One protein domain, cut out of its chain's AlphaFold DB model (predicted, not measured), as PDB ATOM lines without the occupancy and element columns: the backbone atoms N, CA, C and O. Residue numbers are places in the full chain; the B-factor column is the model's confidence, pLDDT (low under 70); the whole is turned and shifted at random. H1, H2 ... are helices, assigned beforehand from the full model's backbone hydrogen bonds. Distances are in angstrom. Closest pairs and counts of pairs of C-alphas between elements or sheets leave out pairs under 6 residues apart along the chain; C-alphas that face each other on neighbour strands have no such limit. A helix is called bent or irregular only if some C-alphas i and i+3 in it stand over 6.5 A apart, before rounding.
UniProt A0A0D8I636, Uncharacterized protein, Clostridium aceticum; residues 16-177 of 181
ATOM      1  N   GLU A  16      68.172 122.240  89.663       90.69
ATOM      2  CA  GLU A  16      69.144 122.703  90.648       90.69
ATOM      3  C   GLU A  16      70.101 121.582  91.048       90.69
ATOM      4  O   GLU A  16      71.254 121.854  91.390       90.69
ATOM      5  N   THR A  17      69.641 120.326  91.004       96.38
ATOM      6  CA  THR A  17      70.415 119.161  91.454       96.38
ATOM      7  C   THR A  17      70.500 118.034  90.425       96.38
ATOM      8  O   THR A  17      69.646 117.875  89.550       96.38
ATOM      9  N   ALA A  18      71.530 117.193  90.559       95.56
ATOM     10  CA  ALA A  18      71.684 115.990  89.741       95.56
ATOM     11  C   ALA A  18      70.491 115.026  89.878       95.56
ATOM     12  O   ALA A  18      70.100 114.390  88.899       95.56
ATOM     13  N   GLY A  19      69.903 114.924  91.075       96.44
ATOM     14  CA  GLY A  19      68.719 114.109  91.336       96.44
ATOM     15  C   GLY A  19      67.499 114.588  90.557       96.44
ATOM     16  O   GLY A  19      66.884 113.789  89.855       96.44
ATOM     17  N   GLU A  20      67.211 115.890  90.595       96.81
ATOM     18  CA  GLU A  20      66.103 116.491  89.838       96.81
ATOM     19  C   GLU A  20      66.241 116.255  88.331       96.81
ATOM     20  O   GLU A  20      65.274 115.869  87.672       96.81
ATOM     21  N   LEU A  21      67.453 116.416  87.786       97.69
ATOM     22  CA  LEU A  21      67.727 116.141  86.375       97.69
ATOM     23  C   LEU A  21      67.462 114.668  86.014       97.69
ATOM     24  O   LEU A  21      66.857 114.377  84.979       97.69
ATOM     25  N   LEU A  22      67.896 113.724  86.857       97.38
ATOM     26  CA  LEU A  22      67.690 112.290  86.628       97.38
ATOM     27  C   LEU A  22      66.214 111.888  86.744       97.38
ATOM     28  O   LEU A  22      65.739 111.066  85.957       97.38
ATOM     29  N   GLU A  23      65.476 112.464  87.691       97.12
ATOM     30  CA  GLU A  23      64.034 112.242  87.833       97.12
ATOM     31  C   GLU A  23      63.259 112.788  86.630       97.12
ATOM     32  O   GLU A  23      62.412 112.084  86.070       97.12
ATOM     33  N   ALA A  24      63.593 113.999  86.175       97.38
ATOM     34  CA  ALA A  24      62.998 114.596  84.983       97.38
ATOM     35  C   ALA A  24      63.275 113.758  83.726       97.38
ATOM     36  O   ALA A  24      62.359 113.512  82.936       97.38
ATOM     37  N   LEU A  25      64.501 113.243  83.574       97.81
ATOM     38  CA  LEU A  25      64.864 112.320  82.498       97.81
ATOM     39  C   LEU A  25      64.020 111.036  82.541       97.81
ATOM     40  O   LEU A  25      63.417 110.668  81.530       97.81
ATOM     41  N   LYS A  26      63.928 110.372  83.701       97.19
ATOM     42  CA  LYS A  26      63.128 109.143  83.871       97.19
ATOM     43  C   LYS A  26      61.652 109.367  83.547       97.19
ATOM     44  O   LYS A  26      61.034 108.558  82.845       97.19
ATOM     45  N   LYS A  27      61.093 110.484  84.016       97.06
ATOM     46  CA  LYS A  27      59.716 110.883  83.711       97.06
ATOM     47  C   LYS A  27      59.529 111.091  82.208       97.06
ATOM     48  O   LYS A  27      58.626 110.506  81.618       97.06
ATOM     49  N   ALA A  28      60.425 111.843  81.573       97.00
ATOM     50  CA  ALA A  28      60.371 112.113  80.142       97.00
ATOM     51  C   ALA A  28      60.476 110.840  79.290       97.00
ATOM     52  O   ALA A  28      59.790 110.737  78.276       97.00
ATOM     53  N   MET A  29      61.292 109.862  79.699       96.62
ATOM     54  CA  MET A  29      61.380 108.559  79.030       96.62
ATOM     55  C   MET A  29      60.076 107.767  79.156       96.62
ATOM     56  O   MET A  29      59.583 107.243  78.160       96.62
ATOM     57  N   THR A  30      59.488 107.733  80.354       95.31
ATOM     58  CA  THR A  30      58.191 107.078  80.603       95.31
ATOM     59  C   THR A  30      57.074 107.703  79.762       95.31
ATOM     60  O   THR A  30      56.258 106.999  79.173       95.31
ATOM     61  N   GLU A  31      57.066 109.031  79.653       96.00
ATOM     62  CA  GLU A  31      56.081 109.800  78.882       96.00
ATOM     63  C   GLU A  31      56.387 109.848  77.375       96.00
ATOM     64  O   GLU A  31      55.652 110.478  76.614       96.00
ATOM     65  N   LYS A  32      57.475 109.207  76.927       93.44
ATOM     66  CA  LYS A  32      57.985 109.259  75.548       93.44
ATOM     67  C   LYS A  32      58.139 110.684  75.004       93.44
ATOM     68  O   LYS A  32      57.901 110.963  73.828       93.44
ATOM     69  N   SER A  33      58.549 111.600  75.874       95.38
ATOM     70  CA  SER A  33      58.671 113.021  75.570       95.38
ATOM     71  C   SER A  33      59.778 113.291  74.537       95.38
ATOM     72  O   SER A  33      60.861 112.701  74.615       95.38
ATOM     73  N   PRO A  34      59.590 114.249  73.609       89.69
ATOM     74  CA  PRO A  34      60.656 114.678  72.702       89.69
ATOM     75  C   PRO A  34      61.845 115.327  73.439       89.69
ATOM     76  O   PRO A  34      62.924 115.457  72.864       89.69
ATOM     77  N   ALA A  35      61.679 115.708  74.713       92.88
ATOM     78  CA  ALA A  35      62.722 116.325  75.529       92.88
ATOM     79  C   ALA A  35      63.809 115.348  76.018       92.88
ATOM     80  O   ALA A  35      64.847 115.803  76.491       92.88
ATOM     81  N   VAL A  36      63.623 114.024  75.885       94.81
ATOM     82  CA  VAL A  36      64.571 113.009  76.400       94.81
ATOM     83  C   VAL A  36      66.010 113.253  75.930       94.81
ATOM     84  O   VAL A  36      66.946 113.197  76.725       94.81
ATOM     85  N   ASN A  37      66.198 113.588  74.652       93.56
ATOM     86  CA  ASN A  37      67.525 113.888  74.108       93.56
ATOM     87  C   ASN A  37      68.175 115.104  74.794       93.56
ATOM     88  O   ASN A  37      69.375 115.105  75.055       93.56
ATOM     89  N   SER A  38      67.392 116.139  75.116       92.81
ATOM     90  CA  SER A  38      67.896 117.341  75.787       92.81
ATOM     91  C   SER A  38      68.439 117.027  77.180       92.81
ATOM     92  O   SER A  38      69.511 117.515  77.522       92.81
ATOM     93  N   TYR A  39      67.774 116.152  77.940       96.38
ATOM     94  CA  TYR A  39      68.263 115.724  79.254       96.38
ATOM     95  C   TYR A  39      69.566 114.920  79.156       96.38
ATOM     96  O   TYR A  39      70.519 115.205  79.876       96.38
ATOM     97  N   PHE A  40      69.669 113.971  78.218       96.25
ATOM     98  CA  PHE A  40      70.932 113.254  77.992       96.25
ATOM     99  C   PHE A  40      72.066 114.192  77.548       96.25
ATOM    100  O   PHE A  40      73.213 114.015  77.957       96.25
ATOM    101  N   ARG A  41      71.760 115.224  76.752       93.38
ATOM    102  CA  ARG A  41      72.731 116.270  76.395       93.38
ATOM    103  C   ARG A  41      73.154 117.105  77.601       93.38
ATOM    104  O   ARG A  41      74.339 117.400  77.704       93.38
ATOM    105  N   ALA A  42      72.235 117.452  78.499       94.12
ATOM    106  CA  ALA A  42      72.570 118.148  79.741       94.12
ATOM    107  C   ALA A  42      73.545 117.313  80.584       94.12
ATOM    108  O   ALA A  42      74.630 117.789  80.906       94.12
ATOM    109  N   VAL A  43      73.238 116.028  80.806       95.38
ATOM    110  CA  VAL A  43      74.134 115.083  81.499       95.38
ATOM    111  C   VAL A  43      75.521 115.035  80.850       95.38
ATOM    112  O   VAL A  43      76.534 115.157  81.536       95.38
ATOM    113  N   LYS A  44      75.576 114.914  79.517       93.50
ATOM    114  CA  LYS A  44      76.834 114.926  78.760       93.50
ATOM    115  C   LYS A  44      77.642 116.206  79.002       93.50
ATOM    116  O   LYS A  44      78.849 116.139  79.212       93.50
ATOM    117  N   ASN A  45      76.980 117.361  78.932       91.62
ATOM    118  CA  ASN A  45      77.613 118.675  79.014       91.62
ATOM    119  C   ASN A  45      78.109 119.003  80.424       91.62
ATOM    120  O   ASN A  45      79.133 119.668  80.552       91.62
ATOM    121  N   LEU A  46      77.424 118.507  81.458       93.56
ATOM    122  CA  LEU A  46      77.893 118.600  82.842       93.56
ATOM    123  C   LEU A  46      79.214 117.847  83.036       93.56
ATOM    124  O   LEU A  46      80.030 118.233  83.867       93.56
ATOM    125  N   GLY A  47      79.440 116.774  82.269       90.56
ATOM    126  CA  GLY A  47      80.718 116.068  82.234       90.56
ATOM    127  C   GLY A  47      81.107 115.396  83.554       90.56
ATOM    128  O   GLY A  47      82.274 115.046  83.719       90.56
ATOM    129  N   MET A  48      80.160 115.198  84.474       94.00
ATOM    130  CA  MET A  48      80.385 114.583  85.784       94.00
ATOM    131  C   MET A  48      80.342 113.053  85.665       94.00
ATOM    132  O   MET A  48      79.329 112.483  85.252       94.00
ATOM    133  N   GLY A  49      81.436 112.376  86.024       94.06
ATOM    134  CA  GLY A  49      81.543 110.913  85.934       94.06
ATOM    135  C   GLY A  49      80.582 110.176  86.873       94.06
ATOM    136  O   GLY A  49      80.225 109.029  86.627       94.06
ATOM    137  N   GLU A  50      80.108 110.847  87.917       95.69
ATOM    138  CA  GLU A  50      79.158 110.350  88.906       95.69
ATOM    139  C   GLU A  50      77.769 110.057  88.315       95.69
ATOM    140  O   GLU A  50      77.035 109.248  88.880       95.69
ATOM    141  N   PHE A  51      77.421 110.626  87.151       96.94
ATOM    142  CA  PHE A  51      76.204 110.252  86.420       96.94
ATOM    143  C   PHE A  51      76.268 108.841  85.833       96.94
ATOM    144  O   PHE A  51      75.223 108.226  85.616       96.94
ATOM    145  N   PHE A  52      77.468 108.312  85.580       97.56
ATOM    146  CA  PHE A  52      77.679 107.044  84.886       97.56
ATOM    147  C   PHE A  52      76.815 105.883  85.412       97.56
ATOM    148  O   PHE A  52      76.050 105.329  84.618       97.56
ATOM    149  N   PRO A  53      76.845 105.521  86.714       96.94
ATOM    150  CA  PRO A  53      76.038 104.413  87.224       96.94
ATOM    151  C   PRO A  53      74.535 104.647  87.026       96.94
ATOM    152  O   PRO A  53      73.820 103.733  86.631       96.94
ATOM    153  N   TYR A  54      74.048 105.873  87.223       97.50
ATOM    154  CA  TYR A  54      72.624 106.195  87.094       97.50
ATOM    155  C   TYR A  54      72.132 106.116  85.660       97.50
ATOM    156  O   TYR A  54      71.042 105.607  85.416       97.50
ATOM    157  N   ILE A  55      72.932 106.600  84.713       98.19
ATOM    158  CA  ILE A  55      72.596 106.516  83.295       98.19
ATOM    159  C   ILE A  55      72.582 105.060  82.848       98.19
ATOM    160  O   ILE A  55      71.633 104.660  82.181       98.19
ATOM    161  N   VAL A  56      73.557 104.240  83.255       97.94
ATOM    162  CA  VAL A  56      73.534 102.808  82.919       97.94
ATOM    163  C   VAL A  56      72.301 102.116  83.518       97.94
ATOM    164  O   VAL A  56      71.639 101.371  82.801       97.94
ATOM    165  N   GLU A  57      71.928 102.399  84.773       97.50
ATOM    166  CA  GLU A  57      70.689 101.856  85.364       97.50
ATOM    167  C   GLU A  57      69.427 102.318  84.619       97.50
ATOM    168  O   GLU A  57      68.573 101.495  84.306       97.50
ATOM    169  N   ILE A  58      69.332 103.599  84.243       96.94
ATOM    170  CA  ILE A  58      68.213 104.121  83.438       96.94
ATOM    171  C   ILE A  58      68.109 103.395  82.091       96.94
ATOM    172  O   ILE A  58      67.014 103.054  81.645       96.94
ATOM    173  N   LEU A  59      69.238 103.140  81.427       96.88
ATOM    174  CA  LEU A  59      69.240 102.468  80.128       96.88
ATOM    175  C   LEU A  59      68.837 100.991  80.209       96.88
ATOM    176  O   LEU A  59      68.269 100.467  79.251       96.88
ATOM    177  N   LYS A  60      69.088 100.329  81.343       95.12
ATOM    178  CA  LYS A  60      68.652  98.944  81.586       95.12
ATOM    179  C   LYS A  60      67.136  98.818  81.720       95.12
ATOM    180  O   LYS A  60      66.600  97.746  81.464       95.12
ATOM    181  N   GLU A  61      66.456  99.891  82.112       93.69
ATOM    182  CA  GLU A  61      65.000  99.925  82.285       93.69
ATOM    183  C   GLU A  61      64.246 100.157  80.959       93.69
ATOM    184  O   GLU A  61      63.017 100.106  80.936       93.69
ATOM    185  N   THR A  62      64.948 100.402  79.845       92.06
ATOM    186  CA  THR A  62      64.328 100.679  78.543       92.06
ATOM    187  C   THR A  62      64.811  99.739  77.441       92.06
ATOM    188  O   THR A  62      65.992  99.406  77.351       92.06
ATOM    189  N   GLU A  63      63.890  99.355  76.557       88.38
ATOM    190  CA  GLU A  63      64.179  98.654  75.297       88.38
ATOM    191  C   GLU A  63      64.197  99.605  74.089       88.38
ATOM    192  O   GLU A  63      64.511  99.195  72.975       88.38
ATOM    193  N   GLU A  64      63.883 100.889  74.287       93.69
ATOM    194  CA  GLU A  64      63.843 101.877  73.209       93.69
ATOM    195  C   GLU A  64      65.276 102.202  72.760       93.69
ATOM    196  O   GLU A  64      66.017 102.939  73.422       93.69
ATOM    197  N   SER A  65      65.673 101.672  71.603       93.88
ATOM    198  CA  SER A  65      67.025 101.831  71.058       93.88
ATOM    199  C   SER A  65      67.459 103.293  70.930       93.88
ATOM    200  O   SER A  65      68.628 103.617  71.134       93.88
ATOM    201  N   ILE A  66      66.522 104.208  70.661       94.00
ATOM    202  CA  ILE A  66      66.824 105.640  70.583       94.00
ATOM    203  C   ILE A  66      67.284 106.217  71.932       94.00
ATOM    204  O   ILE A  66      68.186 107.053  71.968       94.00
ATOM    205  N   TYR A  67      66.735 105.739  73.052       95.69
ATOM    206  CA  TYR A  67      67.161 106.164  74.386       95.69
ATOM    207  C   TYR A  67      68.498 105.537  74.765       95.69
ATOM    208  O   TYR A  67      69.361 106.247  75.276       95.69
ATOM    209  N   ARG A  68      68.726 104.261  74.418       96.44
ATOM    210  CA  ARG A  68      70.049 103.620  74.550       96.44
ATOM    211  C   ARG A  68      71.124 104.381  73.779       96.44
ATOM    212  O   ARG A  68      72.195 104.645  74.319       96.44
ATOM    213  N   GLN A  69      70.817 104.814  72.555       94.81
ATOM    214  CA  GLN A  69      71.716 105.643  71.759       94.81
ATOM    215  C   GLN A  69      72.067 106.955  72.485       94.81
ATOM    216  O   GLN A  69      73.248 107.276  72.615       94.81
ATOM    217  N   TYR A  70      71.069 107.707  72.960       95.19
ATOM    218  CA  TYR A  70      71.302 108.983  73.646       95.19
ATOM    219  C   TYR A  70      72.036 108.818  74.978       95.19
ATOM    220  O   TYR A  70      72.946 109.592  75.273       95.19
ATOM    221  N   GLY A  71      71.703 107.793  75.761       96.56
ATOM    222  CA  GLY A  71      72.386 107.542  77.024       96.56
ATOM    223  C   GLY A  71      73.836 107.117  76.835       96.56
ATOM    224  O   GLY A  71      74.704 107.671  77.500       96.56
ATOM    225  N   PHE A  72      74.149 106.243  75.871       96.94
ATOM    226  CA  PHE A  72      75.551 105.938  75.550       96.94
ATOM    227  C   PHE A  72      76.329 107.172  75.081       96.94
ATOM    228  O   PHE A  72      77.499 107.332  75.429       96.94
ATOM    229  N   GLN A  73      75.686 108.089  74.355       92.50
ATOM    230  CA  GLN A  73      76.300 109.373  74.003       92.50
ATOM    231  C   GLN A  73      76.555 110.272  75.219       92.50
ATOM    232  O   GLN A  73      77.519 111.041  75.198       92.50
ATOM    233  N   ALA A  74      75.702 110.197  76.244       94.62
ATOM    234  CA  ALA A  74      75.851 110.943  77.491       94.62
ATOM    235  C   ALA A  74      76.963 110.391  78.394       94.62
ATOM    236  O   ALA A  74      77.557 111.146  79.160       94.62
ATOM    237  N   LEU A  75      77.312 109.107  78.254       95.50
ATOM    238  CA  LEU A  75      78.457 108.468  78.912       95.50
ATOM    239  C   LEU A  75      79.794 108.861  78.248       95.50
ATOM    240  O   LEU A  75      80.575 108.015  77.798       95.50
ATOM    241  N   SER A  76      80.057 110.165  78.136       89.94
ATOM    242  CA  SER A  76      81.328 110.696  77.625       89.94
ATOM    243  C   SER A  76      82.413 110.788  78.694       89.94
ATOM    244  O   SER A  76      83.588 110.667  78.362       89.94
ATOM    245  N   THR A  77      82.038 110.962  79.964       92.69
ATOM    246  CA  THR A  77      82.978 110.960  81.094       92.69
ATOM    247  C   THR A  77      82.909 109.623  81.822       92.69
ATOM    248  O   THR A  77      81.860 109.251  82.346       92.69
ATOM    249  N   ILE A  78      84.033 108.908  81.884       95.94
ATOM    250  CA  ILE A  78      84.160 107.670  82.663       95.94
ATOM    251  C   ILE A  78      84.662 108.024  84.073       95.94
ATOM    252  O   ILE A  78      85.673 108.726  84.177       95.94
ATOM    253  N   PRO A  79      83.991 107.572  85.152       95.38
ATOM    254  CA  PRO A  79      84.407 107.867  86.522       95.38
ATOM    255  C   PRO A  79      85.748 107.206  86.856       95.38
ATOM    256  O   PRO A  79      86.110 106.195  86.264       95.38
ATOM    257  N   GLN A  80      86.474 107.764  87.828       94.75
ATOM    258  CA  GLN A  80      87.773 107.237  88.282       94.75
ATOM    259  C   GLN A  80      87.649 105.964  89.136       94.75
ATOM    260  O   GLN A  80      88.617 105.225  89.285       94.75
ATOM    261  N   ASP A  81      86.469 105.700  89.698       95.88
ATOM    262  CA  ASP A  81      86.203 104.488  90.475       95.88
ATOM    263  C   ASP A  81      86.149 103.257  89.553       95.88
ATOM    264  O   ASP A  81      85.123 102.943  88.943       95.88
ATOM    265  N   ILE A  82      87.281 102.560  89.449       95.88
ATOM    266  CA  ILE A  82      87.446 101.379  88.599       95.88
ATOM    267  C   ILE A  82      86.501 100.232  88.982       95.88
ATOM    268  O   ILE A  82      86.035  99.507  88.101       95.88
ATOM    269  N   ASP A  83      86.190 100.054  90.268       96.38
ATOM    270  CA  ASP A  83      85.342  98.957  90.738       96.38
ATOM    271  C   ASP A  83      83.880  99.208  90.358       96.38
ATOM    272  O   ASP A  83      83.183  98.290  89.908       96.38
ATOM    273  N   MET A  84      83.440 100.466  90.443       96.19
ATOM    274  CA  MET A  84      82.150 100.894  89.909       96.19
ATOM    275  C   MET A  84      82.071 100.655  88.397       96.19
ATOM    276  O   MET A  84      81.115 100.032  87.933       96.19
ATOM    277  N   VAL A  85      83.068 101.096  87.621       97.00
ATOM    278  CA  VAL A  85      83.075 100.901  86.157       97.00
ATOM    279  C   VAL A  85      83.046  99.414  85.809       97.00
ATOM    280  O   VAL A  85      82.231  98.985  84.989       97.00
ATOM    281  N   ARG A  86      83.874  98.602  86.482       96.56
ATOM    282  CA  ARG A  86      83.943  97.147  86.302       96.56
ATOM    283  C   ARG A  86      82.574  96.485  86.438       96.56
ATOM    284  O   ARG A  86      82.248  95.603  85.644       96.56
ATOM    285  N   LYS A  87      81.776  96.909  87.424       96.38
ATOM    286  CA  LYS A  87      80.434  96.369  87.685       96.38
ATOM    287  C   LYS A  87      79.479  96.559  86.500       96.38
ATOM    288  O   LYS A  87      78.639  95.694  86.273       96.38
ATOM    289  N   TYR A  88      79.611  97.654  85.753       96.44
ATOM    290  CA  TYR A  88      78.673  98.043  84.695       96.44
ATOM    291  C   TYR A  88      79.075  97.602  83.284       96.44
ATOM    292  O   TYR A  88      78.235  97.627  82.384       96.44
ATOM    293  N   ILE A  89      80.317  97.149  83.072       95.19
ATOM    294  CA  ILE A  89      80.754  96.608  81.772       95.19
ATOM    295  C   ILE A  89      79.800  95.514  81.249       95.19
ATOM    296  O   ILE A  89      79.386  95.624  80.095       95.19
ATOM    297  N   PRO A  90      79.393  94.498  82.044       93.56
ATOM    298  CA  PRO A  90      78.477  93.462  81.562       93.56
ATOM    299  C   PRO A  90      77.116  94.005  81.108       93.56
ATOM    300  O   PRO A  90      76.579  93.538  80.107       93.56
ATOM    301  N   ASP A  91      76.575  95.009  81.806       95.19
ATOM    302  CA  ASP A  91      75.300  95.636  81.446       95.19
ATOM    303  C   ASP A  91      75.412  96.389  80.110       95.19
ATOM    304  O   ASP A  91      74.551  96.252  79.240       95.19
ATOM    305  N   ILE A  92      76.509  97.130  79.908       95.88
ATOM    306  CA  ILE A  92      76.796  97.814  78.638       95.88
ATOM    307  C   ILE A  92      76.918  96.794  77.507       95.88
ATOM    308  O   ILE A  92      76.277  96.953  76.472       95.88
ATOM    309  N   MET A  93      77.689  95.723  77.710       94.38
ATOM    310  CA  MET A  93      77.855  94.671  76.706       94.38
ATOM    311  C   MET A  93      76.529  94.024  76.319       94.38
ATOM    312  O   MET A  93      76.250  93.860  75.134       94.38
ATOM    313  N   LYS A  94      75.690  93.712  77.311       93.31
ATOM    314  CA  LYS A  94      74.369  93.125  77.088       93.31
ATOM    315  C   LYS A  94      73.469  94.042  76.256       93.31
ATOM    316  O   LYS A  94      72.795  93.559  75.358       93.31
ATOM    317  N   MET A  95      73.482  95.350  76.517       95.06
ATOM    318  CA  MET A  95      72.700  96.323  75.739       95.06
ATOM    319  C   MET A  95      73.183  96.467  74.288       95.06
ATOM    320  O   MET A  95      72.372  96.739  73.403       95.06
ATOM    321  N   ILE A  96      74.485  96.292  74.035       94.50
ATOM    322  CA  ILE A  96      75.042  96.239  72.673       94.50
ATOM    323  C   ILE A  96      74.619  94.932  71.985       94.50
ATOM    324  O   ILE A  96      74.283  94.947  70.808       94.50
ATOM    325  N   GLU A  97      74.622  93.809  72.702       92.69
ATOM    326  CA  GLU A  97      74.218  92.506  72.159       92.69
ATOM    327  C   GLU A  97      72.722  92.443  71.818       92.69
ATOM    328  O   GLU A  97      72.331  91.853  70.816       92.69
ATOM    329  N   SER A  98      71.873  93.065  72.636       92.06
ATOM    330  CA  SER A  98      70.416  92.950  72.533       92.06
ATOM    331  C   SER A  98      69.767  93.889  71.512       92.06
ATOM    332  O   SER A  98      68.546  94.022  71.520       92.06
ATOM    333  N   THR A  99      70.540  94.598  70.690       91.62
ATOM    334  CA  THR A  99      70.019  95.601  69.752       91.62
ATOM    335  C   THR A  99      70.286  95.214  68.301       91.62
ATOM    336  O   THR A  99      71.341  94.687  67.955       91.62
ATOM    337  N   ASP A 100      69.329  95.521  67.435       91.81
ATOM    338  CA  ASP A 100      69.470  95.498  65.981       91.81
ATOM    339  C   ASP A 100      69.815  96.882  65.406       91.81
ATOM    340  O   ASP A 100      70.012  97.016  64.200       91.81
ATOM    341  N   GLU A 101      69.946  97.906  66.258       93.75
ATOM    342  CA  GLU A 101      70.188  99.283  65.841       93.75
ATOM    343  C   GLU A 101      71.689  99.596  65.737       93.75
ATOM    344  O   GLU A 101      72.388  99.712  66.756       93.75
ATOM    345  N   PRO A 102      72.219  99.855  64.525       92.19
ATOM    346  CA  PRO A 102      73.653 100.064  64.324       92.19
ATOM    347  C   PRO A 102      74.220 101.265  65.093       92.19
ATOM    348  O   PRO A 102      75.393 101.285  65.473       92.19
ATOM    349  N   LYS A 103      73.384 102.280  65.357       91.94
ATOM    350  CA  LYS A 103      73.769 103.467  66.138       91.94
ATOM    351  C   LYS A 103      74.001 103.132  67.608       91.94
ATOM    352  O   LYS A 103      74.901 103.710  68.216       91.94
ATOM    353  N   VAL A 104      73.218 102.210  68.170       94.56
ATOM    354  CA  VAL A 104      73.398 101.740  69.549       94.56
ATOM    355  C   VAL A 104      74.690 100.940  69.646       94.56
ATOM    356  O   VAL A 104      75.488 101.209  70.540       94.56
ATOM    357  N   VAL A 105      74.953 100.054  68.677       94.31
ATOM    358  CA  VAL A 105      76.217  99.306  68.598       94.31
ATOM    359  C   VAL A 105      77.411 100.258  68.554       94.31
ATOM    360  O   VAL A 105      78.314 100.151  69.381       94.31
ATOM    361  N   TYR A 106      77.402 101.235  67.643       92.88
ATOM    362  CA  TYR A 106      78.496 102.198  67.518       92.88
ATOM    363  C   TYR A 106      78.727 102.998  68.812       92.88
ATOM    364  O   TYR A 106      79.861 103.109  69.279       92.88
ATOM    365  N   GLN A 107      77.663 103.529  69.424       93.31
ATOM    366  CA  GLN A 107      77.785 104.326  70.648       93.31
ATOM    367  C   GLN A 107      78.193 103.488  71.862       93.31
ATOM    368  O   GLN A 107      79.024 103.931  72.652       93.31
ATOM    369  N   GLY A 108      77.685 102.265  71.998       94.94
ATOM    370  CA  GLY A 108      78.101 101.367  73.072       94.94
ATOM    371  C   GLY A 108      79.569 100.953  72.943       94.94
ATOM    372  O   GLY A 108      80.303 100.974  73.930       94.94
ATOM    373  N   VAL A 109      80.042 100.677  71.721       94.31
ATOM    374  CA  VAL A 109      81.470 100.424  71.449       94.31
ATOM    375  C   VAL A 109      82.331 101.629  71.844       94.31
ATOM    376  O   VAL A 109      83.388 101.440  72.442       94.31
ATOM    377  N   LEU A 110      81.881 102.861  71.580       93.19
ATOM    378  CA  LEU A 110      82.582 104.067  72.038       93.19
ATOM    379  C   LEU A 110      82.675 104.150  73.566       93.19
ATOM    380  O   LEU A 110      83.726 104.517  74.086       93.19
ATOM    381  N   VAL A 111      81.616 103.789  74.297       95.75
ATOM    382  CA  VAL A 111      81.661 103.748  75.768       95.75
ATOM    383  C   VAL A 111      82.704 102.735  76.242       95.75
ATOM    384  O   VAL A 111      83.550 103.078  77.068       95.75
ATOM    385  N   LEU A 112      82.714 101.522  75.679       95.75
ATOM    386  CA  LEU A 112      83.725 100.508  76.008       95.75
ATOM    387  C   LEU A 112      85.147 100.974  75.660       95.75
ATOM    388  O   LEU A 112      86.081 100.705  76.412       95.75
ATOM    389  N   TYR A 113      85.315 101.721  74.567       94.06
ATOM    390  CA  TYR A 113      86.600 102.312  74.190       94.06
ATOM    391  C   TYR A 113      87.086 103.340  75.211       94.06
ATOM    392  O   TYR A 113      88.239 103.286  75.634       94.06
ATOM    393  N   ARG A 114      86.213 104.245  75.662       94.69
ATOM    394  CA  ARG A 114      86.550 105.214  76.716       94.69
ATOM    395  C   ARG A 114      86.901 104.523  78.027       94.69
ATOM    396  O   ARG A 114      87.845 104.935  78.692       94.69
ATOM    397  N   ILE A 115      86.185 103.452  78.376       95.75
ATOM    398  CA  ILE A 115      86.509 102.629  79.545       95.75
ATOM    399  C   ILE A 115      87.913 102.038  79.405       95.75
ATOM    400  O   ILE A 115      88.710 102.210  80.316       95.75
ATOM    401  N   SER A 116      88.240 101.422  78.265       94.00
ATOM    402  CA  SER A 116      89.578 100.876  77.985       94.00
ATOM    403  C   SER A 116      90.681 101.940  78.078       94.00
ATOM    404  O   SER A 116      91.760 101.688  78.604       94.00
ATOM    405  N   LYS A 117      90.418 103.169  77.612       93.88
ATOM    406  CA  LYS A 117      91.393 104.269  77.692       93.88
ATOM    407  C   LYS A 117      91.590 104.822  79.097       93.88
ATOM    408  O   LYS A 117      92.717 105.188  79.423       93.88
ATOM    409  N   ASN A 118      90.533 104.888  79.897       95.12
ATOM    410  CA  ASN A 118      90.599 105.438  81.250       95.12
ATOM    411  C   ASN A 118      91.009 104.389  82.292       95.12
ATOM    412  O   ASN A 118      91.637 104.751  83.279       95.12
ATOM    413  N   HIS A 119      90.684 103.116  82.049       96.00
ATOM    414  CA  HIS A 119      90.952 101.970  82.924       96.00
ATOM    415  C   HIS A 119      91.470 100.768  82.113       96.00
ATOM    416  O   HIS A 119      90.743  99.778  81.957       96.00
ATOM    417  N   PRO A 120      92.703 100.819  81.572       94.44
ATOM    418  CA  PRO A 120      93.263  99.733  80.756       94.44
ATOM    419  C   PRO A 120      93.301  98.375  81.473       94.44
ATOM    420  O   PRO A 120      93.280  97.321  80.839       94.44
ATOM    421  N   GLU A 121      93.305  98.364  82.808       95.00
ATOM    422  CA  GLU A 121      93.243  97.149  83.626       95.00
ATOM    423  C   GLU A 121      91.934  96.366  83.437       95.00
ATOM    424  O   GLU A 121      91.852  95.193  83.814       95.00
ATOM    425  N   LEU A 122      90.902  96.992  82.860       93.75
ATOM    426  CA  LEU A 122      89.625  96.358  82.540       93.75
ATOM    427  C   LEU A 122      89.592  95.730  81.136       93.75
ATOM    428  O   LEU A 122      88.664  94.970  80.851       93.75
ATOM    429  N   ASP A 123      90.606  95.937  80.288       90.44
ATOM    430  CA  ASP A 123      90.702  95.328  78.950       90.44
ATOM    431  C   ASP A 123      90.516  93.795  78.938       90.44
ATOM    432  O   ASP A 123      89.881  93.276  78.014       90.44
ATOM    433  N   PRO A 124      90.979  93.009  79.937       89.81
ATOM    434  CA  PRO A 124      90.718  91.566  79.981       89.81
ATOM    435  C   PRO A 124      89.234  91.181  80.105       89.81
ATOM    436  O   PRO A 124      88.878  90.029  79.841       89.81
ATOM    437  N   LEU A 125      88.366  92.104  80.533       85.56
ATOM    438  CA  LEU A 125      86.913  91.908  80.534       85.56
ATOM    439  C   LEU A 125      86.323  92.145  79.148       85.56
ATOM    440  O   LEU A 125      85.372  91.463  78.776       85.56
ATOM    441  N   LEU A 126      86.920  93.058  78.376       81.25
ATOM    442  CA  LEU A 126      86.546  93.339  76.993       81.25
ATOM    443  C   LEU A 126      87.023  92.224  76.049       81.25
ATOM    444  O   LEU A 126      86.307  91.810  75.155       81.25
ATOM    445  N   ASN A 127      88.193  91.635  76.279       71.38
ATOM    446  CA  ASN A 127      88.817  90.682  75.349       71.38
ATOM    447  C   ASN A 127      88.234  89.247  75.343       71.38
ATOM    448  O   ASN A 127      88.938  88.289  75.015       71.38
ATOM    449  N   ARG A 128      86.964  89.049  75.719       72.56
ATOM    450  CA  ARG A 128      86.357  87.707  75.867       72.56
ATOM    451  C   ARG A 128      85.446  87.269  74.716       72.56
ATOM    452  O   ARG A 128      84.824  86.218  74.843       72.56
ATOM    453  N   LYS A 129      85.371  88.022  73.605       63.91
ATOM    454  CA  LYS A 129      84.453  87.752  72.468       63.91
ATOM    455  C   LYS A 129      83.041  87.342  72.917       63.91
ATOM    456  O   LYS A 129      82.495  86.334  72.466       63.91
ATOM    457  N   SER A 130      82.499  88.082  73.876       73.31
ATOM    458  CA  SER A 130      81.294  87.721  74.618       73.31
ATOM    459  C   SER A 130      80.003  88.318  74.061       73.31
ATOM    460  O   SER A 130      78.951  88.005  74.597       73.31
ATOM    461  N   ILE A 131      80.068  89.165  73.030       83.69
ATOM    462  CA  ILE A 131      78.899  89.827  72.441       83.69
ATOM    463  C   ILE A 131      78.612  89.228  71.067       83.69
ATOM    464  O   ILE A 131      79.441  89.355  70.170       83.69
ATOM    465  N   SER A 132      77.445  88.614  70.879       86.81
ATOM    466  CA  SER A 132      77.024  88.069  69.584       86.81
ATOM    467  C   SER A 132      76.117  89.054  68.846       86.81
ATOM    468  O   SER A 132      74.969  89.246  69.233       86.81
ATOM    469  N   ILE A 133      76.604  89.664  67.765       87.44
ATOM    470  CA  ILE A 133      75.811  90.592  66.937       87.44
ATOM    471  C   ILE A 133      75.779  90.073  65.511       87.44
ATOM    472  O   ILE A 133      76.781  89.587  64.993       87.44
ATOM    473  N   SER A 134      74.627  90.211  64.855       88.19
ATOM    474  CA  SER A 134      74.501  89.797  63.462       88.19
ATOM    475  C   SER A 134      75.448  90.587  62.549       88.19
ATOM    476  O   SER A 134      75.594  91.809  62.663       88.19
ATOM    477  N   LEU A 135      76.057  89.886  61.590       87.88
ATOM    478  CA  LEU A 135      76.940  90.497  60.599       87.88
ATOM    479  C   LEU A 135      76.320  91.722  59.890       87.88
ATOM    480  O   LEU A 135      77.034  92.718  59.763       87.88
ATOM    481  N   PRO A 136      75.034  91.723  59.465       92.06
ATOM    482  CA  PRO A 136      74.426  92.899  58.839       92.06
ATOM    483  C   PRO A 136      74.424  94.138  59.741       92.06
ATOM    484  O   PRO A 136      74.857  95.204  59.309       92.06
ATOM    485  N   VAL A 137      74.026  93.993  61.010       90.81
ATOM    486  CA  VAL A 137      73.985  95.107  61.975       90.81
ATOM    487  C   VAL A 137      75.385  95.675  62.197       90.81
ATOM    488  O   VAL A 137      75.582  96.891  62.195       90.81
ATOM    489  N   PHE A 138      76.387  94.802  62.325       89.38
ATOM    490  CA  PHE A 138      77.771  95.233  62.495       89.38
ATOM    491  C   PHE A 138      78.333  95.932  61.248       89.38
ATOM    492  O   PHE A 138      79.009  96.958  61.353       89.38
ATOM    493  N   GLN A 139      78.021  95.428  60.051       89.88
ATOM    494  CA  GLN A 139      78.390  96.079  58.792       89.88
ATOM    495  C   GLN A 139      77.745  97.457  58.652       89.88
ATOM    496  O   GLN A 139      78.396  98.393  58.188       89.88
ATOM    497  N   ASP A 140      76.492  97.609  59.069       90.62
ATOM    498  CA  ASP A 140      75.829  98.906  59.050       90.62
ATOM    499  C   ASP A 140      76.431  99.858  60.089       90.62
ATOM    500  O   ASP A 140      76.630 101.035  59.783       90.62
ATOM    501  N   ALA A 141      76.857  99.360  61.255       88.75
ATOM    502  CA  ALA A 141      77.586 100.163  62.238       88.75
ATOM    503  C   ALA A 141      78.929 100.654  61.668       88.75
ATOM    504  O   ALA A 141      79.268 101.828  61.808       88.75
ATOM    505  N   LEU A 142      79.653  99.809  60.926       86.69
ATOM    506  CA  LEU A 142      80.871 100.203  60.203       86.69
ATOM    507  C   LEU A 142      80.598 101.255  59.116       86.69
ATOM    508  O   LEU A 142      81.368 102.205  58.961       86.69
ATOM    509  N   LYS A 143      79.493 101.131  58.368       85.69
ATOM    510  CA  LYS A 143      79.090 102.137  57.368       85.69
ATOM    511  C   LYS A 143      78.742 103.483  58.005       85.69
ATOM    512  O   LYS A 143      78.963 104.516  57.366       85.69
ATOM    513  N   LEU A 144      78.225 103.493  59.238       80.50
ATOM    514  CA  LEU A 144      78.012 104.733  59.987       80.50
ATOM    515  C   LEU A 144      79.335 105.454  60.252       80.50
ATOM    516  O   LEU A 144      79.386 106.667  60.068       80.50
ATOM    517  N   VAL A 145      80.411 104.725  60.587       79.25
ATOM    518  CA  VAL A 145      81.751 105.309  60.804       79.25
ATOM    519  C   VAL A 145      82.214 106.106  59.576       79.25
ATOM    520  O   VAL A 145      82.675 107.238  59.702       79.25
ATOM    521  N   ASN A 146      81.988 105.571  58.371       72.31
ATOM    522  CA  ASN A 146      82.320 106.239  57.103       72.31
ATOM    523  C   ASN A 146      81.533 107.530  56.833       72.31
ATOM    524  O   ASN A 146      81.942 108.336  56.002       72.31
ATOM    525  N   ASN A 147      80.395 107.725  57.501       71.56
ATOM    526  CA  ASN A 147      79.515 108.879  57.316       71.56
ATOM    527  C   ASN A 147      79.358 109.698  58.604       71.56
ATOM    528  O   ASN A 147      78.392 110.456  58.731       71.56
ATOM    529  N   LEU A 148      80.301 109.567  59.547       67.94
ATOM    530  CA  LEU A 148      80.228 110.218  60.854       67.94
ATOM    531  C   LEU A 148      80.022 111.721  60.750       67.94
ATOM    532  O   LEU A 148      79.211 112.247  61.488       67.94
ATOM    533  N   GLU A 149      80.650 112.407  59.797       60.28
ATOM    534  CA  GLU A 149      80.477 113.858  59.638       60.28
ATOM    535  C   GLU A 149      79.024 114.263  59.349       60.28
ATOM    536  O   GLU A 149      78.552 115.272  59.867       60.28
ATOM    537  N   LYS A 150      78.276 113.458  58.581       61.72
ATOM    538  CA  LYS A 150      76.852 113.715  58.299       61.72
ATOM    539  C   LYS A 150      75.962 113.415  59.501       61.72
ATOM    540  O   LYS A 150      74.903 114.013  59.633       61.72
ATOM    541  N   TRP A 151      76.379 112.486  60.354       60.12
ATOM    542  CA  TRP A 151      75.601 112.030  61.502       60.12
ATOM    543  C   TRP A 151      75.904 112.834  62.779       60.12
ATOM    544  O   TRP A 151      75.004 113.179  63.539       60.12
ATOM    545  N   GLU A 152      77.166 113.205  62.983       57.19
ATOM    546  CA  GLU A 152      77.634 114.107  64.035       57.19
ATOM    547  C   GLU A 152      77.154 115.540  63.806       57.19
ATOM    548  O   GLU A 152      76.997 116.266  64.785       57.19
ATOM    549  N   ALA A 153      76.861 115.955  62.567       50.56
ATOM    550  CA  ALA A 153      76.332 117.288  62.266       50.56
ATOM    551  C   ALA A 153      75.050 117.640  63.054       50.56
ATOM    552  O   ALA A 153      74.831 118.816  63.342       50.56
ATOM    553  N   ASP A 154      74.256 116.652  63.481       50.25
ATOM    554  CA  ASP A 154      73.054 116.860  64.309       50.25
ATOM    555  C   ASP A 154      73.338 116.944  65.824       50.25
ATOM    556  O   ASP A 154      72.486 117.382  66.609       50.25
ATOM    557  N   PHE A 155      74.535 116.547  66.265       47.28
ATOM    558  CA  PHE A 155      74.923 116.478  67.683       47.28
ATOM    559  C   PHE A 155      76.093 117.392  68.065       47.28
ATOM    560  O   PHE A 155      76.191 117.810  69.215       47.28
ATOM    561  N   HIS A 156      76.951 117.727  67.106       51.50
ATOM    562  CA  HIS A 156      78.198 118.470  67.272       51.50
ATOM    563  C   HIS A 156      78.235 119.741  66.418       51.50
ATOM    564  O   HIS A 156      79.314 120.296  66.225       51.50
ATOM    565  N   LYS A 157      77.077 120.232  65.937       44.09
ATOM    566  CA  LYS A 157      76.956 121.350  64.980       44.09
ATOM    567  C   LYS A 157      77.768 122.607  65.331       44.09
ATOM    568  O   LYS A 157      77.998 123.416  64.447       44.09
ATOM    569  N   ASN A 158      78.236 122.758  66.572       41.34
ATOM    570  CA  ASN A 158      79.089 123.861  67.018       41.34
ATOM    571  C   ASN A 158      80.222 123.447  67.986       41.34
ATOM    572  O   ASN A 158      80.760 124.302  68.682       41.34
ATOM    573  N   SER A 159      80.595 122.164  68.081       44.28
ATOM    574  CA  SER A 159      81.686 121.729  68.968       44.28
ATOM    575  C   SER A 159      82.867 121.223  68.147       44.28
ATOM    576  O   SER A 159      82.720 120.256  67.407       44.28
ATOM    577  N   GLY A 160      84.061 121.791  68.333       42.72
ATOM    578  CA  GLY A 160      85.309 121.255  67.763       42.72
ATOM    579  C   GLY A 160      85.719 119.877  68.312       42.72
ATOM    580  O   GLY A 160      86.794 119.379  67.979       42.72
ATOM    581  N   VAL A 161      84.881 119.268  69.161       52.28
ATOM    582  CA  VAL A 161      85.086 117.959  69.782       52.28
ATOM    583  C   VAL A 161      84.836 116.867  68.753       52.28
ATOM    584  O   VAL A 161      83.771 116.781  68.145       52.28
ATOM    585  N   ARG A 162      85.856 116.038  68.563       54.88
ATOM    586  CA  ARG A 162      85.910 114.992  67.554       54.88
ATOM    587  C   ARG A 162      85.649 113.619  68.202       54.88
ATOM    588  O   ARG A 162      86.309 113.331  69.190       54.88
ATOM    589  N   SER A 163      84.742 112.772  67.676       64.19
ATOM    590  CA  SER A 163      84.572 111.379  68.170       64.19
ATOM    591  C   SER A 163      85.886 110.595  68.143       64.19
ATOM    592  O   SER A 163      86.713 110.822  67.259       64.19
ATOM    593  N   GLU A 164      86.087 109.678  69.093       70.31
ATOM    594  CA  GLU A 164      87.368 108.996  69.289       70.31
ATOM    595  C   GLU A 164      87.627 107.838  68.300       70.31
ATOM    596  O   GLU A 164      88.785 107.541  68.007       70.31
ATOM    597  N   LEU A 165      86.583 107.217  67.730       79.00
ATOM    598  CA  LEU A 165      86.689 106.111  66.756       79.00
ATOM    599  C   LEU A 165      86.154 106.517  65.373       79.00
ATOM    600  O   LEU A 165      85.063 106.129  64.965       79.00
ATOM    601  N   ARG A 166      86.934 107.319  64.640       72.62
ATOM    602  CA  ARG A 166      86.530 107.913  63.343       72.62
ATOM    603  C   ARG A 166      86.868 107.098  62.109       72.62
ATOM    604  O   ARG A 166      86.345 107.376  61.035       72.62
ATOM    605  N   HIS A 167      87.773 106.142  62.248       79.56
ATOM    606  CA  HIS A 167      88.194 105.296  61.146       79.56
ATOM    607  C   HIS A 167      87.558 103.916  61.306       79.56
ATOM    608  O   HIS A 167      87.669 103.343  62.396       79.56
ATOM    609  N   PRO A 168      86.910 103.371  60.255       81.75
ATOM    610  CA  PRO A 168      86.286 102.052  60.313       81.75
ATOM    611  C   PRO A 168      87.254 100.973  60.782       81.75
ATOM    612  O   PRO A 168      86.858 100.126  61.568       81.75
ATOM    613  N   ASP A 169      88.524 101.052  60.381       83.12
ATOM    614  CA  ASP A 169      89.554 100.095  60.792       83.12
ATOM    615  C   ASP A 169      89.838 100.164  62.294       83.12
ATOM    616  O   ASP A 169      89.923  99.136  62.960       83.12
ATOM    617  N   THR A 170      89.938 101.368  62.866       84.50
ATOM    618  CA  THR A 170      90.142 101.538  64.312       84.50
ATOM    619  C   THR A 170      88.930 101.046  65.095       84.50
ATOM    620  O   THR A 170      89.089 100.361  66.105       84.50
ATOM    621  N   PHE A 171      87.721 101.356  64.614       88.56
ATOM    622  CA  PHE A 171      86.482 100.853  65.201       88.56
ATOM    623  C   PHE A 171      86.423  99.324  65.142       88.56
ATOM    624  O   PHE A 171      86.210  98.683  66.166       88.56
ATOM    625  N   LEU A 172      86.673  98.739  63.969       87.06
ATOM    626  CA  LEU A 172      86.681  97.299  63.732       87.06
ATOM    627  C   LEU A 172      87.692  96.591  64.635       87.06
ATOM    628  O   LEU A 172      87.345  95.625  65.308       87.06
ATOM    629  N   ASN A 173      88.931  97.082  64.679       88.88
ATOM    630  CA  ASN A 173      90.004  96.487  65.474       88.88
ATOM    631  C   ASN A 173      89.681  96.484  66.968       88.88
ATOM    632  O   ASN A 173      89.963  95.501  67.651       88.88
ATOM    633  N   PHE A 174      89.078  97.561  67.473       90.69
ATOM    634  CA  PHE A 174      88.650  97.618  68.863       90.69
ATOM    635  C   PHE A 174      87.436  96.714  69.120       90.69
ATOM    636  O   PHE A 174      87.455  95.898  70.036       90.69
ATOM    637  N   ALA A 175      86.410  96.792  68.273       90.06
ATOM    638  CA  ALA A 175      85.186  96.013  68.418       90.06
ATOM    639  C   ALA A 175      85.427  94.490  68.341       90.06
ATOM    640  O   ALA A 175      84.803  93.724  69.074       90.06
ATOM    641  N   ASN A 176      86.392  94.045  67.528       86.88
ATOM    642  CA  ASN A 176      86.787  92.636  67.384       86.88
ATOM    643  C   ASN A 176      87.329  91.985  68.672       86.88
ATOM    644  O   ASN A 176      87.485  90.761  68.718       86.88
ATOM    645  N   GLN A 177      87.625  92.774  69.708       85.31
ATOM    646  CA  GLN A 177      88.040  92.268  71.019       85.31
ATOM    647  C   GLN A 177      86.893  91.551  71.754       85.31
ATOM    648  O   GLN A 177      87.111  90.524  72.401       85.31
TER     649      GLN A 177
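AT A GLANCE: This is residues 16 to 177 of the 181 residues of an uncharacterized protein of Clostridium aceticum (UniProt A0A0D8I636). Three helical hairpins, H1 with H2, H3 with H4 and H5 with H6, stand side by side as an up-and-down bundle of six helices, each running against the one before it. At the H5 and H6 end, H8 crosses H6 near its first residues, H10 packs on H8, and H7 folds back by the last turns of H6. The printed part has 162 residues with ten named helices, H1 to H10 in chain order, and no named strand; the class is all helix. The whole is compact, with a radius of gyration of the C-alphas of 15.1 A and a rounded outline spanning 42 by 36 by 31 A.

IN THESE COORDINATES: Find C-alpha 18 at (71.684, 115.990, 89.741); from there H1 runs 18.6 A to residue 30. Next come H2, residues 36 to 46, H3, residues 51 to 60, and H4, residues 65 to 74. H5, residues 82 to 97, is 22.9 A long with a kink of 29 degrees near residue 89; it is irregular, C-alphas 87 and 90 being 7.1 A apart. H6 starts at C-alpha 102, (73.653, 100.064, 64.324), and runs 24.5 A to residue 118. H7, residues 120 to 126, is irregular too, with 7.1 A between C-alphas 121 and 124. Then read H8, residues 135 to 145, H9, residues 148 to 152, and H10, residues 168 to 175, ending at C-alpha 175, (85.186, 96.013, 68.418).

HOW THE PARTS SIT: Start with the hairpin of H1 and H2, which touch at Ala 28 and Val 36, their closest C-alphas, 5.7 A apart. H2 touches H4 the same way at a shallow tilt of 15 degrees, closest at the C-alphas of Lys 44 and Ala 74, 4.3 A. H4 touches H6, the hub, closest at the C-alphas of Gln 69 and Val 104, 4.8 A. H3 touches H5, closest at the C-alphas of Val 56 and Tyr 88, 7.2 A. H6 touches H8 with residues 102 to 106 alone, at a steep tilt of 69.6 degrees, only just short of perpendicular; the closest C-alphas, of Pro 102 and Ala 141, are 4.5 A apart. H6 touches H7 with residues 112 to 116 alone, closest at the C-alphas of Ser 116 and Asp 123, 5.7 A. H8 touches H10, closest at the C-alphas of Val 145 and Pro 168, 5.6 A. H9 touches no helix. Every O i to N i+4 pair is within hydrogen-bond range in H1, H2, H3, H4, H6, H8, H9 and H10; in H5 it is 9 of 12, and in H7 0 of 3, beside 3 of 4 O i to N i+3 pairs.

THE WHOLE: The C-alphas farthest apart, of Glu 16 and Leu 135, are 44.7 A apart. The printed part has no cut. Look for the long link at residues 153 to 167, between H9 and H10. The mean pLDDT of the printed part is 87.9; residue 129 and residues 148 to 163 are under 70.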